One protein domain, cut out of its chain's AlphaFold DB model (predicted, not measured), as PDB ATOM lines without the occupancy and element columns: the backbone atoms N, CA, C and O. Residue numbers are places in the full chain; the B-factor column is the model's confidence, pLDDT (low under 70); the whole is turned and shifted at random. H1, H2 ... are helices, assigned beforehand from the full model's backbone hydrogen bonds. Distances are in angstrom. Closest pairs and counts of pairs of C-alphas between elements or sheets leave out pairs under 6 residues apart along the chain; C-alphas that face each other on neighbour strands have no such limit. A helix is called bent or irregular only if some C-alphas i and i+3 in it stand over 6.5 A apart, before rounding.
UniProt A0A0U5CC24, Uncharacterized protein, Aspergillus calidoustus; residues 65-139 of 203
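This is residues 65 to 139 of the 203 residues of an uncharacterized protein of Aspergillus calidoustus (UniProt A0A0U5CC24). One long helix, H1, makes the longest axis, and H3 crosses it just past its middle, packing on it with residues 130 to 137. A long loop, residues 91 to 107, folds back from the far end of H1 to the short helix H2, which lies off to the side and touches neither helix. The first turns of H1, residues 65 to 70, and the stretch 89 to 94 stick out at the two ends. The printed part has 75 residues with three named helices, in the order H1, H2, H3, and no named strand, and its class is all helix. It is compact, with a radius of gyration of the C-alphas of 13.1 A, and only just elongated, spanning 39 by 26 by 21 A.

H1, residues 65 to 90, touches H3, residues 123 to 139, about perpendicular at 80 degrees. Their closest C-alphas, those of Tyr 82 and Trp 130, are 6.6 A apart. H1 touches H3 with residues 79 to 85 alone, and H3 touches H1 with residues 130 to 137 alone. H3 has a kink of 43 degrees near residue 133. H2, residues 108 to 117, is apart from H1, while H2 and H3 are near each other, with 5 pairs of C-alphas within 10 A. In H1 and H2 every O i to N i+4 pair is within hydrogen-bond range; in H3 10 of 13 are.

H1 is 38.0 A long, from C-alpha 65 at (6.222, -44.727, -21.199) to C-alpha 90 at (-19.160, -33.618, -47.140). H2 measures 14.3 A. H3 measures 23.5 A and ends with C-alpha 139 at (-16.888, -48.888, -40.746). It is neither bent nor irregular, but only just: C-alphas 136 and 139 are 6.3 A apart.

The C-alphas farthest apart, those of Gly 65 and Ser 92, are 39.6 A apart. The printed part has no cut. The link from H1 to H2 is long, with 17 residues; that from H2 to H3 is tight, with 5. The mean pLDDT of the printed part is 84.9, with residues 91 to 95, 102 to 105 and 138 to 139 under 70.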
ATOM      1  N   GLY A  65       7.476 -45.436 -21.467       88.06
ATOM      2  CA  GLY A  65       6.222 -44.727 -21.199       88.06
ATOM      3  C   GLY A  65       6.049 -43.471 -22.058       88.06
ATOM      4  O   GLY A  65       4.960 -43.220 -22.562       88.06
ATOM      5  N   TYR A  66       7.126 -42.715 -22.298       90.31
ATOM      6  CA  TYR A  66       7.082 -41.545 -23.176       90.31
ATOM      7  C   TYR A  66       6.794 -41.944 -24.627       90.31
ATOM      8  O   TYR A  66       5.965 -41.313 -25.276       90.31
ATOM      9  N   ILE A  67       7.403 -43.033 -25.108       87.88
ATOM     10  CA  ILE A  67       7.140 -43.569 -26.451       87.88
ATOM     11  C   ILE A  67       5.668 -43.980 -26.588       87.88
ATOM     12  O   ILE A  67       5.004 -43.552 -27.525       87.88
ATOM     13  N   THR A  68       5.126 -44.719 -25.619       88.62
ATOM     14  CA  THR A  68       3.709 -45.113 -25.617       88.62
ATOM     15  C   THR A  68       2.770 -43.901 -25.579       88.62
ATOM     16  O   THR A  68       1.753 -43.878 -26.269       88.62
ATOM     17  N   HIS A  69       3.110 -42.847 -24.830       91.25
ATOM     18  CA  HIS A  69       2.341 -41.600 -24.863       91.25
ATOM     19  C   HIS A  69       2.387 -40.910 -26.231       91.25
ATOM     20  O   HIS A  69       1.365 -40.372 -26.660       91.25
ATOM     21  N   LEU A  70       3.534 -40.918 -26.918       92.69
ATOM     22  CA  LEU A  70       3.638 -40.397 -28.282       92.69
ATOM     23  C   LEU A  70       2.796 -41.215 -29.263       92.69
ATOM     24  O   LEU A  70       2.049 -40.620 -30.031       92.69
ATOM     25  N   GLU A  71       2.853 -42.547 -29.196       90.19
ATOM     26  CA  GLU A  71       2.054 -43.453 -30.036       90.19
ATOM     27  C   GLU A  71       0.546 -43.192 -29.851       90.19
ATOM     28  O   GLU A  71      -0.183 -43.004 -30.825       90.19
ATOM     29  N   ASN A  72       0.087 -43.050 -28.603       90.31
ATOM     30  CA  ASN A  72      -1.311 -42.731 -28.298       90.31
ATOM     31  C   ASN A  72      -1.737 -41.354 -28.823       90.31
ATOM     32  O   ASN A  72      -2.831 -41.203 -29.372       90.31
ATOM     33  N   ARG A  73      -0.886 -40.336 -28.650       92.88
ATOM     34  CA  ARG A  73      -1.170 -38.986 -29.155       92.88
ATOM     35  C   ARG A  73      -1.199 -38.960 -30.677       92.88
ATOM     36  O   ARG A  73      -2.091 -38.324 -31.228       92.88
ATOM     37  N   LEU A  74      -0.285 -39.671 -31.334       91.44
ATOM     38  CA  LEU A  74      -0.242 -39.777 -32.788       91.44
ATOM     39  C   LEU A  74      -1.522 -40.434 -33.326       91.44
ATOM     40  O   LEU A  74      -2.177 -39.881 -34.207       91.44
ATOM     41  N   ALA A  75      -1.960 -41.535 -32.713       89.12
ATOM     42  CA  ALA A  75      -3.217 -42.194 -33.064       89.12
ATOM     43  C   ALA A  75      -4.443 -41.277 -32.892       89.12
ATOM     44  O   ALA A  75      -5.357 -41.294 -33.718       89.12
ATOM     45  N   ALA A  76      -4.478 -40.467 -31.829       90.31
ATOM     46  CA  ALA A  76      -5.542 -39.487 -31.623       90.31
ATOM     47  C   ALA A  76      -5.518 -38.382 -32.693       90.31
ATOM     48  O   ALA A  76      -6.571 -37.985 -33.192       90.31
ATOM     49  N   THR A  77      -4.328 -37.915 -33.087       93.81
ATOM     50  CA  THR A  77      -4.193 -36.921 -34.160       93.81
ATOM     51  C   THR A  77      -4.579 -37.475 -35.527       93.81
ATOM     52  O   THR A  77      -5.244 -36.766 -36.274       93.81
ATOM     53  N   GLU A  78      -4.261 -38.737 -35.840       92.38
ATOM     54  CA  GLU A  78      -4.690 -39.381 -37.091       92.38
ATOM     55  C   GLU A  78      -6.222 -39.449 -37.192       92.38
ATOM     56  O   GLU A  78      -6.791 -39.123 -38.234       92.38
ATOM     57  N   ARG A  79      -6.908 -39.791 -36.091       90.81
ATOM     58  CA  ARG A  79      -8.380 -39.784 -36.017       90.81
ATOM     59  C   ARG A  79      -8.965 -38.387 -36.195       90.81
ATOM     60  O   ARG A  79      -9.893 -38.203 -36.981       90.81
ATOM     61  N   ALA A  80      -8.414 -37.393 -35.499       92.00
ATOM     62  CA  ALA A  80      -8.859 -36.008 -35.624       92.00
ATOM     63  C   ALA A  80      -8.671 -35.478 -37.055       92.00
ATOM     64  O   ALA A  80      -9.570 -34.826 -37.591       92.00
ATOM     65  N   LEU A  81      -7.541 -35.804 -37.690       92.69
ATOM     66  CA  LEU A  81      -7.256 -35.443 -39.075       92.69
ATOM     67  C   LEU A  81      -8.263 -36.088 -40.031       92.69
ATOM     68  O   LEU A  81      -8.866 -35.382 -40.837       92.69
ATOM     69  N   TYR A  82      -8.506 -37.396 -39.898       91.19
ATOM     70  CA  TYR A  82      -9.470 -38.113 -40.733       91.19
ATOM     71  C   TYR A  82     -10.875 -37.513 -40.613       91.19
ATOM     72  O   TYR A  82     -11.497 -37.190 -41.624       91.19
ATOM     73  N   SER A  83     -11.361 -37.309 -39.383       89.94
ATOM     74  CA  SER A  83     -12.674 -36.706 -39.136       89.94
ATOM     75  C   SER A  83     -12.784 -35.304 -39.723       89.94
ATOM     76  O   SER A  83     -13.816 -34.959 -40.293       89.94
ATOM     77  N   THR A  84     -11.724 -34.499 -39.611       91.12
ATOM     78  CA  THR A  84     -11.696 -33.137 -40.165       91.12
ATOM     79  C   THR A  84     -11.758 -33.179 -41.683       91.12
ATOM     80  O   THR A  84     -12.561 -32.470 -42.285       91.12
ATOM     81  N   TYR A  85     -10.978 -34.061 -42.304       90.31
ATOM     82  CA  TYR A  85     -10.970 -34.211 -43.752       90.31
ATOM     83  C   TYR A  85     -12.317 -34.711 -44.289       90.31
ATOM     84  O   TYR A  85     -12.874 -34.133 -45.218       90.31
ATOM     85  N   ALA A  86     -12.902 -35.729 -43.651       88.25
ATOM     86  CA  ALA A  86     -14.222 -36.247 -44.005       88.25
ATOM     87  C   ALA A  86     -15.326 -35.182 -43.855       88.25
ATOM     88  O   ALA A  86     -16.223 -35.082 -44.697       88.25
ATOM     89  N   TYR A  87     -15.246 -34.355 -42.809       87.50
ATOM     90  CA  TYR A  87     -16.162 -33.235 -42.606       87.50
ATOM     91  C   TYR A  87     -16.059 -32.201 -43.736       87.50
ATOM     92  O   TYR A  87     -17.075 -31.843 -44.333       87.50
ATOM     93  N   LEU A  88     -14.839 -31.784 -44.090       88.19
ATOM     94  CA  LEU A  88     -14.606 -30.819 -45.169       88.19
ATOM     95  C   LEU A  88     -15.129 -31.318 -46.523       88.19
ATOM     96  O   LEU A  88     -15.703 -30.540 -47.278       88.19
ATOM     97  N   ARG A  89     -14.993 -32.619 -46.815       85.38
ATOM     98  CA  ARG A  89     -15.475 -33.213 -48.075       85.38
ATOM     99  C   ARG A  89     -16.990 -33.254 -48.206       85.38
ATOM    100  O   ARG A  89     -17.506 -33.194 -49.316       85.38
ATOM    101  N   THR A  90     -17.706 -33.414 -47.098       81.38
ATOM    102  CA  THR A  90     -19.160 -33.618 -47.140       81.38
ATOM    103  C   THR A  90     -19.957 -32.318 -47.117       81.38
ATOM    104  O   THR A  90     -21.163 -32.384 -47.339       81.38
ATOM    105  N   ILE A  91     -19.315 -31.161 -46.861       64.12
ATOM    106  CA  ILE A  91     -19.926 -29.814 -46.782       64.12
ATOM    107  C   ILE A  91     -21.325 -29.883 -46.141       64.12
ATOM    108  O   ILE A  91     -22.316 -29.361 -46.650       64.12
ATOM    109  N   SER A  92     -21.440 -30.625 -45.038       56.66
ATOM    110  CA  SER A  92     -22.713 -30.844 -44.361       56.66
ATOM    111  C   SER A  92     -22.662 -30.136 -43.013       56.66
ATOM    112  O   SER A  92     -21.727 -30.375 -42.251       56.66
ATOM    113  N   PRO A  93     -23.656 -29.307 -42.648       56.72
ATOM    114  CA  PRO A  93     -23.690 -28.601 -41.363       56.72
ATOM    115  C   PRO A  93     -23.940 -29.534 -40.159       56.72
ATOM    116  O   PRO A  93     -24.347 -29.082 -39.089       56.72
ATOM    117  N   ARG A  94     -23.727 -30.847 -40.308       62.12
ATOM    118  CA  ARG A  94     -23.837 -31.810 -39.211       62.12
ATOM    119  C   ARG A  94     -22.674 -31.619 -38.242       62.12
ATOM    120  O   ARG A  94     -21.568 -31.264 -38.636       62.12
ATOM    121  N   SER A  95     -22.945 -31.838 -36.960       67.19
ATOM    122  CA  SER A  95     -21.977 -31.652 -35.882       67.19
ATOM    123  C   SER A  95     -20.699 -32.459 -36.131       67.19
ATOM    124  O   SER A  95     -20.739 -33.677 -36.305       67.19
ATOM    125  N   PHE A  96     -19.560 -31.763 -36.147       79.12
ATOM    126  CA  PHE A  96     -18.241 -32.380 -36.220       79.12
ATOM    127  C   PHE A  96     -18.042 -33.311 -35.021       79.12
ATOM    128  O   PHE A  96     -18.188 -32.895 -33.869       79.12
ATOM    129  N   LYS A  97     -17.702 -34.573 -35.290       81.50
ATOM    130  CA  LYS A  97     -17.355 -35.561 -34.269       81.50
ATOM    131  C   LYS A  97     -16.082 -36.280 -34.679       81.50
ATOM    132  O   LYS A  97     -15.948 -36.726 -35.819       81.50
ATOM    133  N   ILE A  98     -15.157 -36.394 -33.731       81.56
ATOM    134  CA  ILE A  98     -13.961 -37.213 -33.903       81.56
ATOM    135  C   ILE A  98     -14.399 -38.671 -33.784       81.56
ATOM    136  O   ILE A  98     -15.051 -39.037 -32.807       81.56
ATOM    137  N   VAL A  99     -14.075 -39.484 -34.789       81.44
ATOM    138  CA  VAL A  99     -14.371 -40.917 -34.767       81.44
ATOM    139  C   VAL A  99     -13.506 -41.551 -33.688       81.44
ATOM    140  O   VAL A  99     -12.276 -41.506 -33.766       81.44
ATOM    141  N   ASP A 100     -14.149 -42.135 -32.682       75.12
ATOM    142  CA  ASP A 100     -13.461 -42.975 -31.715       75.12
ATOM    143  C   ASP A 100     -13.512 -44.414 -32.221       75.12
ATOM    144  O   ASP A 100     -14.551 -45.069 -32.200       75.12
ATOM    145  N   SER A 101     -12.393 -44.865 -32.779       70.88
ATOM    146  CA  SER A 101     -12.229 -46.224 -33.285       70.88
ATOM    147  C   SER A 101     -11.022 -46.850 -32.603       70.88
ATOM    148  O   SER A 101      -9.989 -46.173 -32.482       70.88
ATOM    149  N   PRO A 102     -11.099 -48.136 -32.209       64.38
ATOM    150  CA  PRO A 102      -9.935 -48.877 -31.751       64.38
ATOM    151  C   PRO A 102      -8.843 -48.789 -32.815       64.38
ATOM    152  O   PRO A 102      -9.087 -49.071 -33.991       64.38
ATOM    153  N   GLN A 103      -7.651 -48.348 -32.421       67.12
ATOM    154  CA  GLN A 103      -6.518 -48.325 -33.337       67.12
ATOM    155  C   GLN A 103      -6.007 -49.768 -33.477       67.12
ATOM    156  O   GLN A 103      -5.814 -50.435 -32.455       67.12
ATOM    157  N   PRO A 104      -5.835 -50.292 -34.702       64.81
ATOM    158  CA  PRO A 104      -5.314 -51.638 -34.885       64.81
ATOM    159  C   PRO A 104      -3.898 -51.729 -34.309       64.81
ATOM    160  O   PRO A 104      -3.043 -50.907 -34.630       64.81
ATOM    161  N   THR A 105      -3.646 -52.741 -33.476       66.38
ATOM    162  CA  THR A 105      -2.347 -52.992 -32.833       66.38
ATOM    163  C   THR A 105      -1.319 -53.494 -33.850       66.38
ATOM    164  O   THR A 105      -0.948 -54.666 -33.891       66.38
ATOM    165  N   LEU A 106      -0.860 -52.594 -34.717       74.00
ATOM    166  CA  LEU A 106       0.190 -52.866 -35.688       74.00
ATOM    167  C   LEU A 106       1.557 -52.904 -34.999       74.00
ATOM    168  O   LEU A 106       1.822 -52.192 -34.030       74.00
ATOM    169  N   SER A 107       2.462 -53.730 -35.523       83.56
ATOM    170  CA  SER A 107       3.860 -53.686 -35.098       83.56
ATOM    171  C   SER A 107       4.491 -52.352 -35.510       83.56
ATOM    172  O   SER A 107       4.134 -51.776 -36.538       83.56
ATOM    173  N   ARG A 108       5.484 -51.869 -34.751       82.31
ATOM    174  CA  ARG A 108       6.177 -50.605 -35.065       82.31
ATOM    175  C   ARG A 108       6.728 -50.580 -36.495       82.31
ATOM    176  O   ARG A 108       6.619 -49.568 -37.174       82.31
ATOM    177  N   ALA A 109       7.288 -51.695 -36.967       86.50
ATOM    178  CA  ALA A 109       7.800 -51.803 -38.332       86.50
ATOM    179  C   ALA A 109       6.685 -51.711 -39.387       86.50
ATOM    180  O   ALA A 109       6.877 -51.085 -40.427       86.50
ATOM    181  N   ALA A 110       5.514 -52.297 -39.114       86.56
ATOM    182  CA  ALA A 110       4.358 -52.191 -39.999       86.56
ATOM    183  C   ALA A 110       3.829 -50.751 -40.061       86.56
ATOM    184  O   ALA A 110       3.578 -50.268 -41.162       86.56
ATOM    185  N   ALA A 111       3.750 -50.058 -38.920       85.38
ATOM    186  CA  ALA A 111       3.338 -48.656 -38.852       85.38
ATOM    187  C   ALA A 111       4.295 -47.736 -39.628       85.38
ATOM    188  O   ALA A 111       3.860 -46.942 -40.454       85.38
ATOM    189  N   VAL A 112       5.612 -47.900 -39.453       88.38
ATOM    190  CA  VAL A 112       6.611 -47.118 -40.205       88.38
ATOM    191  C   VAL A 112       6.506 -47.371 -41.712       88.38
ATOM    192  O   VAL A 112       6.585 -46.434 -42.503       88.38
ATOM    193  N   ASN A 113       6.297 -48.623 -42.126       91.81
ATOM    194  CA  ASN A 113       6.109 -48.961 -43.537       91.81
ATOM    195  C   ASN A 113       4.792 -48.384 -44.093       91.81
ATOM    196  O   ASN A 113       4.751 -47.914 -45.225       91.81
ATOM    197  N   GLU A 114       3.709 -48.404 -43.316       90.81
ATOM    198  CA  GLU A 114       2.453 -47.742 -43.689       90.81
ATOM    199  C   GLU A 114       2.662 -46.242 -43.921       90.81
ATOM    200  O   GLU A 114       2.286 -45.739 -44.975       90.81
ATOM    201  N   TRP A 115       3.324 -45.544 -42.995       90.94
ATOM    202  CA  TRP A 115       3.595 -44.109 -43.128       90.94
ATOM    203  C   TRP A 115       4.487 -43.780 -44.328       90.94
ATOM    204  O   TRP A 115       4.277 -42.768 -44.987       90.94
ATOM    205  N   ALA A 116       5.452 -44.647 -44.646       91.75
ATOM    206  CA  ALA A 116       6.276 -44.498 -45.843       91.75
ATOM    207  C   ALA A 116       5.473 -44.701 -47.142       91.75
ATOM    208  O   ALA A 116       5.776 -44.073 -48.153       91.75
ATOM    209  N   ARG A 117       4.455 -45.572 -47.120       93.94
ATOM    210  CA  ARG A 117       3.571 -45.836 -48.266       93.94
ATOM    211  C   ARG A 117       2.488 -44.777 -48.456       93.94
ATOM    212  O   ARG A 117       2.056 -44.581 -49.584       93.94
ATOM    213  N   LEU A 118       2.047 -44.127 -47.379       92.12
ATOM    214  CA  LEU A 118       0.963 -43.141 -47.377       92.12
ATOM    215  C   LEU A 118       1.444 -41.798 -46.796       92.12
ATOM    216  O   LEU A 118       1.019 -41.414 -45.702       92.12
ATOM    217  N   PRO A 119       2.356 -41.090 -47.487       92.94
ATOM    218  CA  PRO A 119       2.842 -39.793 -47.028       92.94
ATOM    219  C   PRO A 119       1.725 -38.738 -47.048       92.94
ATOM    220  O   PRO A 119       0.817 -38.789 -47.864       92.94
ATOM    221  N   LEU A 120       1.797 -37.729 -46.179       92.50
ATOM    222  CA  LEU A 120       0.813 -36.632 -46.115       92.50
ATOM    223  C   LEU A 120       1.373 -35.322 -46.695       92.50
ATOM    224  O   LEU A 120       1.168 -34.254 -46.126       92.50
ATOM    225  N   ILE A 121       2.156 -35.419 -47.772       93.31
ATOM    226  CA  ILE A 121       2.905 -34.284 -48.344       93.31
ATOM    227  C   ILE A 121       2.059 -33.539 -49.379       93.31
ATOM    228  O   ILE A 121       1.902 -32.322 -49.296       93.31
ATOM    229  N   ASP A 122       1.477 -34.284 -50.319       93.31
ATOM    230  CA  ASP A 122       0.751 -33.738 -51.466       93.31
ATOM    231  C   ASP A 122      -0.749 -34.056 -51.361       93.31
ATOM    232  O   ASP A 122      -1.114 -35.065 -50.744       93.31
ATOM    233  N   PRO A 123      -1.631 -33.257 -51.993       91.94
ATOM    234  CA  PRO A 123      -3.074 -33.508 -51.988       91.94
ATOM    235  C   PRO A 123      -3.451 -34.914 -52.474       91.94
ATOM    236  O   PRO A 123      -4.313 -35.556 -51.879       91.94
ATOM    237  N   ASP A 124      -2.764 -35.431 -53.495       93.12
ATOM    238  CA  ASP A 124      -3.010 -36.778 -54.026       93.12
ATOM    239  C   ASP A 124      -2.671 -37.867 -53.003       93.12
ATOM    240  O   ASP A 124      -3.410 -38.842 -52.841       93.12
ATOM    241  N   ASN A 125      -1.574 -37.690 -52.263       93.50
ATOM    242  CA  ASN A 125      -1.177 -38.632 -51.224       93.50
ATOM    243  C   ASN A 125      -2.150 -38.578 -50.032       93.50
ATOM    244  O   ASN A 125      -2.475 -39.612 -49.444       93.50
ATOM    245  N   LEU A 126      -2.687 -37.392 -49.722       92.06
ATOM    246  CA  LEU A 126      -3.727 -37.213 -48.709       92.06
ATOM    247  C   LEU A 126      -5.039 -37.919 -49.091       92.06
ATOM    248  O   LEU A 126      -5.652 -38.554 -48.229       92.06
ATOM    249  N   GLU A 127      -5.454 -37.868 -50.361       92.38
ATOM    250  CA  GLU A 127      -6.618 -38.623 -50.853       92.38
ATOM    251  C   GLU A 127      -6.424 -40.134 -50.699       92.38
ATOM    252  O   GLU A 127      -7.319 -40.829 -50.214       92.38
ATOM    253  N   GLN A 128      -5.248 -40.642 -51.078       93.75
ATOM    254  CA  GLN A 128      -4.917 -42.064 -50.954       93.75
ATOM    255  C   GLN A 128      -4.905 -42.511 -49.492       93.75
ATOM    256  O   GLN A 128      -5.516 -43.525 -49.146       93.75
ATOM    257  N   TRP A 129      -4.264 -41.730 -48.616       94.69
ATOM    258  CA  TRP A 129      -4.283 -41.972 -47.177       94.69
ATOM    259  C   TRP A 129      -5.713 -41.998 -46.639       94.69
ATOM    260  O   TRP A 129      -6.084 -42.921 -45.916       94.69
ATOM    261  N   TRP A 130      -6.540 -41.019 -47.013       91.62
ATOM    262  CA  TRP A 130      -7.918 -40.936 -46.543       91.62
ATOM    263  C   TRP A 130      -8.751 -42.138 -46.998       91.62
ATOM    264  O   TRP A 130      -9.475 -42.708 -46.182       91.62
ATOM    265  N   ALA A 131      -8.623 -42.555 -48.260       91.25
ATOM    266  CA  ALA A 131      -9.330 -43.714 -48.797       91.25
ATOM    267  C   ALA A 131      -8.961 -45.010 -48.057       91.25
ATOM    268  O   ALA A 131      -9.841 -45.807 -47.727       91.25
ATOM    269  N   GLU A 132      -7.681 -45.200 -47.726       91.50
ATOM    270  CA  GLU A 132      -7.241 -46.360 -46.946       91.50
ATOM    271  C   GLU A 132      -7.748 -46.283 -45.498       91.50
ATOM    272  O   GLU A 132      -8.311 -47.245 -44.968       91.50
ATOM    273  N   LYS A 133      -7.641 -45.110 -44.862       89.44
ATOM    274  CA  LYS A 133      -8.133 -44.892 -43.495       89.44
ATOM    275  C   LYS A 133      -9.654 -44.984 -43.383       89.44
ATOM    276  O   LYS A 133     -10.145 -45.378 -42.326       89.44
ATOM    277  N   ALA A 134     -10.406 -44.719 -44.450       87.38
ATOM    278  CA  ALA A 134     -11.853 -44.913 -44.477       87.38
ATOM    279  C   ALA A 134     -12.255 -46.377 -44.237       87.38
ATOM    280  O   ALA A 134     -13.315 -46.631 -43.676       87.38
ATOM    281  N   ARG A 135     -11.391 -47.350 -44.552       85.81
ATOM    282  CA  ARG A 135     -11.638 -48.772 -44.244       85.81
ATOM    283  C   ARG A 135     -11.568 -49.068 -42.746       85.81
ATOM    284  O   ARG A 135     -12.211 -49.995 -42.267       85.81
ATOM    285  N   VAL A 136     -10.778 -48.283 -42.014       82.81
ATOM    286  CA  VAL A 136     -10.559 -48.436 -40.569       82.81
ATOM    287  C   VAL A 136     -11.556 -47.590 -39.779       82.81
ATOM    288  O   VAL A 136     -12.162 -48.078 -38.834       82.81
ATOM    289  N   PHE A 137     -11.756 -46.333 -40.178       81.00
ATOM    290  CA  PHE A 137     -12.591 -45.365 -39.459       81.00
ATOM    291  C   PHE A 137     -14.013 -45.220 -40.015       81.00
ATOM    292  O   PHE A 137     -14.894 -44.738 -39.313       81.00
ATOM    293  N   GLY A 138     -14.262 -45.586 -41.273       67.88
ATOM    294  CA  GLY A 138     -15.575 -45.458 -41.918       67.88
ATOM    295  C   GLY A 138     -16.553 -46.583 -41.571       67.88
ATOM    296  O   GLY A 138     -17.761 -46.386 -41.656       67.88
ATOM    297  N   ASN A 139     -16.057 -47.735 -41.111       59.19
ATOM    298  CA  ASN A 139     -16.888 -48.888 -40.746       59.19
ATOM    299  C   ASN A 139     -17.615 -48.747 -39.396       59.19
ATOM    300  O   ASN A 139     -18.434 -49.598 -39.063       59.19
TER     301      ASN A 139